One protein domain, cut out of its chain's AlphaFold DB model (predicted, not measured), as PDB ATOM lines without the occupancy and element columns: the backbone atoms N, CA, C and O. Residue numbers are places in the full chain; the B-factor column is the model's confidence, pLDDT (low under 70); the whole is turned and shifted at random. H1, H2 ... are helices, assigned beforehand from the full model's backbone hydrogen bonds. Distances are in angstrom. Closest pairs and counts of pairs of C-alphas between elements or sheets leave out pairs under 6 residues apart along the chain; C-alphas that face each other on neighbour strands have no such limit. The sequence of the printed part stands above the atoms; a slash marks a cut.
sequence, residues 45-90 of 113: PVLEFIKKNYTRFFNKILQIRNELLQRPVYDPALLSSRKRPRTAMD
ATOM      1  N   PRO A  45     193.393 257.693 323.946       83.69
ATOM      2  CA  PRO A  45     193.903 257.521 322.598       83.69
ATOM      3  C   PRO A  45     194.701 256.216 322.498       83.69
ATOM      4  O   PRO A  45     195.390 255.794 323.431       83.69
ATOM      5  N   VAL A  46     194.661 255.588 321.321       83.38
ATOM      6  CA  VAL A  46     195.251 254.254 321.101       83.38
ATOM      7  C   VAL A  46     196.729 254.186 321.502       83.38
ATOM      8  O   VAL A  46     197.175 253.171 322.031       83.38
ATOM      9  N   LEU A  47     197.488 255.269 321.317       83.94
ATOM     10  CA  LEU A  47     198.894 255.336 321.728       83.94
ATOM     11  C   LEU A  47     199.077 255.192 323.244       83.94
ATOM     12  O   LEU A  47     199.968 254.467 323.683       83.94
ATOM     13  N   GLU A  48     198.247 255.856 324.044       85.94
ATOM     14  CA  GLU A  48     198.312 255.765 325.505       85.94
ATOM     15  C   GLU A  48     197.849 254.395 325.989       85.94
ATOM     16  O   GLU A  48     198.501 253.786 326.841       85.94
ATOM     17  N   PHE A  49     196.808 253.848 325.360       86.94
ATOM     18  CA  PHE A  49     196.352 252.487 325.620       86.94
ATOM     19  C   PHE A  49     197.449 251.446 325.344       86.94
ATOM     20  O   PHE A  49     197.712 250.579 326.183       86.94
ATOM     21  N   ILE A  50     198.137 251.542 324.199       88.88
ATOM     22  CA  ILE A  50     199.257 250.652 323.861       88.88
ATOM     23  C   ILE A  50     200.385 250.808 324.882       88.88
ATOM     24  O   ILE A  50     200.879 249.798 325.379       88.88
ATOM     25  N   LYS A  51     200.761 252.041 325.251       91.94
ATOM     26  CA  LYS A  51     201.800 252.294 326.264       91.94
ATOM     27  C   LYS A  51     201.444 251.671 327.615       91.94
ATOM     28  O   LYS A  51     202.272 250.971 328.191       91.94
ATOM     29  N   LYS A  52     200.215 251.867 328.098       92.44
ATOM     30  CA  LYS A  52     199.720 251.308 329.368       92.44
ATOM     31  C   LYS A  52     199.730 249.780 329.366       92.44
ATOM     32  O   LYS A  52     200.093 249.152 330.360       92.44
ATOM     33  N   ASN A  53     199.340 249.169 328.251       90.06
ATOM     34  CA  ASN A  53     199.375 247.717 328.118       90.06
ATOM     35  C   ASN A  53     200.800 247.183 328.016       90.06
ATOM     36  O   ASN A  53     201.103 246.174 328.646       90.06
ATOM     37  N   TYR A  54     201.673 247.870 327.278       90.50
ATOM     38  CA  TYR A  54     203.084 247.528 327.165       90.50
ATOM     39  C   TYR A  54     203.743 247.524 328.548       90.50
ATOM     40  O   TYR A  54     204.270 246.497 328.972       90.50
ATOM     41  N   THR A  55     203.628 248.612 329.312       90.69
ATOM     42  CA  THR A  55     204.224 248.691 330.657       90.69
ATOM     43  C   THR A  55     203.668 247.617 331.586       90.69
ATOM     44  O   THR A  55     204.433 246.910 332.241       90.69
ATOM     45  N   ARG A  56     202.346 247.403 331.597       90.50
ATOM     46  CA  ARG A  56     201.717 246.350 332.408       90.50
ATOM     47  C   ARG A  56     202.192 244.948 332.023       90.50
ATOM     48  O   ARG A  56     202.370 244.109 332.902       90.50
ATOM     49  N   PHE A  57     202.367 244.682 330.733       88.38
ATOM     50  CA  PHE A  57     202.829 243.395 330.225       88.38
ATOM     51  C   PHE A  57     204.277 243.116 330.639       88.38
ATOM     52  O   PHE A  57     204.543 242.074 331.234       88.38
ATOM     53  N   PHE A  58     205.192 244.060 330.411       84.06
ATOM     54  CA  PHE A  58     206.600 243.886 330.776       84.06
ATOM     55  C   PHE A  58     206.811 243.830 332.293       84.06
ATOM     56  O   PHE A  58     207.559 242.978 332.766       84.06
ATOM     57  N   ASN A  59     206.068 244.622 333.071       85.94
ATOM     58  CA  ASN A  59     206.096 244.528 334.533       85.94
ATOM     59  C   ASN A  59     205.641 243.147 335.029       85.94
ATOM     60  O   ASN A  59     206.220 242.605 335.966       85.94
ATOM     61  N   LYS A  60     204.630 242.550 334.383       86.00
ATOM     62  CA  LYS A  60     204.197 241.183 334.697       86.00
ATOM     63  C   LYS A  60     205.239 240.141 334.312       86.00
ATOM     64  O   LYS A  60     205.419 239.197 335.067       86.00
ATOM     65  N   ILE A  61     205.928 240.300 333.180       79.38
ATOM     66  CA  ILE A  61     206.991 239.370 332.770       79.38
ATOM     67  C   ILE A  61     208.108 239.325 333.812       79.38
ATOM     68  O   ILE A  61     208.537 238.236 334.177       79.38
ATOM     69  N   LEU A  62     208.533 240.483 334.328       73.88
ATOM     70  CA  LEU A  62     209.586 240.557 335.345       73.88
ATOM     71  C   LEU A  62     209.212 239.841 336.654       73.88
ATOM     72  O   LEU A  62     210.091 239.348 337.353       73.88
ATOM     73  N   GLN A  63     207.917 239.737 336.978       77.50
ATOM     74  CA  GLN A  63     207.440 239.000 338.155       77.50
ATOM     75  C   GLN A  63     207.474 237.475 337.971       77.50
ATOM     76  O   GLN A  63     207.422 236.733 338.953       77.50
ATOM     77  N   ILE A  64     207.556 236.975 336.734       78.81
ATOM     78  CA  ILE A  64     207.588 235.537 336.471       78.81
ATOM     79  C   ILE A  64     209.000 235.015 336.785       78.81
ATOM     80  O   ILE A  64     209.980 235.385 336.137       78.81
ATOM     81  N   ARG A  65     209.103 234.086 337.747       68.12
ATOM     82  CA  ARG A  65     210.321 233.305 338.057       68.12
ATOM     83  C   ARG A  65     210.628 232.255 336.974       68.12
ATOM     84  O   ARG A  65     210.827 231.084 337.272       68.12
ATOM     85  N   ASN A  66     210.594 232.643 335.703       69.44
ATOM     86  CA  ASN A  66     210.987 231.780 334.595       69.44
ATOM     87  C   ASN A  66     212.333 232.266 334.058       69.44
ATOM     88  O   ASN A  66     212.403 233.295 333.386       69.44
ATOM     89  N   GLU A  67     213.385 231.499 334.329       65.19
ATOM     90  CA  GLU A  67     214.763 231.779 333.908       65.19
ATOM     91  C   GLU A  67     214.894 231.946 332.382       65.19
ATOM     92  O   GLU A  67     215.740 232.694 331.898       65.19
ATOM     93  N   LEU A  68     214.005 231.322 331.595       64.56
ATOM     94  CA  LEU A  68     214.002 231.451 330.134       64.56
ATOM     95  C   LEU A  68     213.456 232.797 329.645       64.56
ATOM     96  O   LEU A  68     213.795 233.218 328.536       64.56
ATOM     97  N   LEU A  69     212.607 233.454 330.442       64.44
ATOM     98  CA  LEU A  69     212.069 234.788 330.157       64.44
ATOM     99  C   LEU A  69     212.974 235.902 330.703       64.44
ATOM    100  O   LEU A  69     212.925 237.016 330.193       64.44
ATOM    101  N   GLN A  70     213.840 235.591 331.672       63.47
ATOM    102  CA  GLN A  70     214.848 236.494 332.248       63.47
ATOM    103  C   GLN A  70     216.171 236.481 331.463       63.47
ATOM    104  O   GLN A  70     217.249 236.699 332.017       63.47
ATOM    105  N   ARG A  71     216.115 236.192 330.159       64.44
ATOM    106  CA  ARG A  71     217.308 236.218 329.310       64.44
ATOM    107  C   ARG A  71     217.909 237.624 329.267       64.44
ATOM    108  O   ARG A  71     217.154 238.598 329.288       64.44
ATOM    109  N   PRO A  72     219.244 237.737 329.150       64.06
ATOM    110  CA  PRO A  72     219.885 239.028 328.966       64.06
ATOM    111  C   PRO A  72     219.290 239.728 327.741       64.06
ATOM    112  O   PRO A  72     219.013 239.094 326.717       64.06
ATOM    113  N   VAL A  73     219.068 241.034 327.884       67.75
ATOM    114  CA  VAL A  73     218.570 241.912 326.822       67.75
ATOM    115  C   VAL A  73     219.420 241.704 325.567       67.75
ATOM    116  O   VAL A  73     220.642 241.583 325.650       67.75
ATOM    117  N   TYR A  74     218.770 241.615 324.403       69.25
ATOM    118  CA  TYR A  74     219.467 241.449 323.129       69.25
ATOM    119  C   TYR A  74     220.430 242.622 322.900       69.25
ATOM    120  O   TYR A  74     219.991 243.746 322.669       69.25
ATOM    121  N   ASP A  75     221.730 242.341 322.951       72.12
ATOM    122  CA  ASP A  75     222.792 243.299 322.649       72.12
ATOM    123  C   ASP A  75     223.451 242.937 321.306       72.12
ATOM    124  O   ASP A  75     224.153 241.924 321.237       72.12
ATOM    125  N   PRO A  76     223.264 243.727 320.233       74.56
ATOM    126  CA  PRO A  76     223.805 243.420 318.909       74.56
ATOM    127  C   PRO A  76     225.343 243.430 318.835       74.56
ATOM    128  O   PRO A  76     225.899 242.916 317.853       74.56
ATOM    129  N   ALA A  77     226.037 243.984 319.836       81.50
ATOM    130  CA  ALA A  77     227.496 243.959 319.921       81.50
ATOM    131  C   ALA A  77     228.043 242.578 320.329       81.50
ATOM    132  O   ALA A  77     229.160 242.219 319.956       81.50
ATOM    133  N   LEU A  78     227.251 241.756 321.028       73.19
ATOM    134  CA  LEU A  78     227.669 240.430 321.485       73.19
ATOM    135  C   LEU A  78     227.451 239.361 320.400       73.19
ATOM    136  O   LEU A  78     226.336 239.108 319.955       73.19
ATOM    137  N   LEU A  79     228.503 238.628 320.021       69.88
ATOM    138  CA  LEU A  79     228.403 237.521 319.050       69.88
ATOM    139  C   LEU A  79     227.436 236.405 319.491       69.88
ATOM    140  O   LEU A  79     226.828 235.743 318.650       69.88
ATOM    141  N   SER A  80     227.276 236.200 320.803       64.94
ATOM    142  CA  SER A  80     226.369 235.195 321.372       64.94
ATOM    143  C   SER A  80     224.887 235.556 321.184       64.94
ATOM    144  O   SER A  80     224.079 234.680 320.882       64.94
ATOM    145  N   SER A  81     224.528 236.844 321.269       66.81
ATOM    146  CA  SER A  81     223.139 237.314 321.115       66.81
ATOM    147  C   SER A  81     222.641 237.202 319.668       66.81
ATOM    148  O   SER A  81     221.449 237.014 319.431       66.81
ATOM    149  N   ARG A  82     223.562 237.278 318.692       70.31
ATOM    150  CA  ARG A  82     223.274 237.112 317.258       70.31
ATOM    151  C   ARG A  82     222.887 235.677 316.904       70.31
ATOM    152  O   ARG A  82     222.263 235.453 315.867       70.31
ATOM    153  N   LYS A  83     223.249 234.693 317.738       69.19
ATOM    154  CA  LYS A  83     222.837 233.299 317.540       69.19
ATOM    155  C   LYS A  83     221.365 233.139 317.911       69.19
ATOM    156  O   LYS A  83     220.868 233.743 318.857       69.19
ATOM    157  N   ARG A  84     220.646 232.289 317.168       63.09
ATOM    158  CA  ARG A  84     219.231 232.021 317.454       63.09
ATOM    159  C   ARG A  84     219.089 231.519 318.895       63.09
ATOM    160  O   ARG A  84     219.876 230.670 319.313       63.09
ATOM    161  N   PRO A  85     218.049 231.946 319.630       63.78
ATOM    162  CA  PRO A  85     217.869 231.578 321.031       63.78
ATOM    163  C   PRO A  85     217.832 230.063 321.265       63.78
ATOM    164  O   PRO A  85     218.200 229.630 322.353       63.78
ATOM    165  N   ARG A  86     217.442 229.276 320.248       60.12
ATOM    166  CA  ARG A  86     217.484 227.806 320.246       60.12
ATOM    167  C   ARG A  86     218.918 227.264 320.367       60.12
ATOM    168  O   ARG A  86     219.165 226.460 321.246       60.12
ATOM    169  N   THR A  87     219.876 227.804 319.616       60.44
ATOM    170  CA  THR A  87     221.293 227.394 319.679       60.44
ATOM    171  C   THR A  87     221.938 227.708 321.033       60.44
ATOM    172  O   THR A  87     222.818 226.984 321.480       60.44
ATOM    173  N   ALA A  88     221.492 228.771 321.712       58.41
ATOM    174  CA  ALA A  88     221.920 229.071 323.080       58.41
ATOM    175  C   ALA A  88     221.247 228.166 324.136       58.41
ATOM    176  O   ALA A  88     221.860 227.880 325.159       58.41
ATOM    177  N   MET A  89     220.008 227.696 323.904       57.16
ATOM    178  CA  MET A  89     219.348 226.701 324.776       57.16
ATOM    179  C   MET A  89     220.097 225.365 324.755       57.16
ATOM    180  O   MET A  89     220.255 224.747 325.801       57.16
ATOM    181  N   ASP A  90     220.568 224.936 323.582       57.16
ATOM    182  CA  ASP A  90     221.234 223.638 323.408       57.16
ATOM    183  C   ASP A  90     222.513 223.523 324.263       57.16
ATOM    184  O   ASP A  90     222.817 222.454 324.788       57.16
TER     185      ASP A  90
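Overview. This is residues 45 to 90 of the 113 residues of an uncharacterized protein of Araneus ventricosus (UniProt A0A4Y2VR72). One long helix, H1, makes an arm at one end of the printed part; it leads into a long winding stretch with no named element, residues 64 to 84, and a short helix, H2, lies at the other end. Residues 45 to 60, of which 46 to 60 belong to H1, stick out freely from the rest. The printed part has 46 residues with two named helices, H1 then H2, and no named strand; its class is all helix, with 24 residues in the helices. It is only just extended, close to loose, with a radius of gyration of the C-alphas of 14.4 A, and elongated, spanning 41 by 25 by 14 A.

Arrangement. From the first residue, Pro 45, the printed part enters H1, residues 46 to 63, and residues 45 to 60 stand free. A long link of 21 residues follows, and its C-alphas lie 7 to 18 A from the mean of all C-alphas. It leads to H2, residues 85 to 90. H1 and H2 are apart, with no C-alpha of the one within 8 A of the other. In H1 and H2 every O i to N i+4 pair is within hydrogen-bond range.

Along the chain. H1 begins at C-alpha 46, (195.251, 254.254, 321.101), and ends at C-alpha 63, (207.440, 239.000, 338.155), a length of 25.9 A. H2 runs from C-alpha 85, (217.869, 231.578, 321.031), to C-alpha 90, (221.234, 223.638, 323.408), a length of 8.9 A.

Size, cuts and confidence. The C-alphas of Pro 45 and Asp 90, the two farthest apart, are 43.5 A from each other. Without residues 45 to 60, the remaining 30 residues span 28 by 20 by 8 A. The printed part has no cut. The mean pLDDT of the printed part is 74.7, and 21 residues are under 70: 65 to 74, 79 to 81 and 83 to 90.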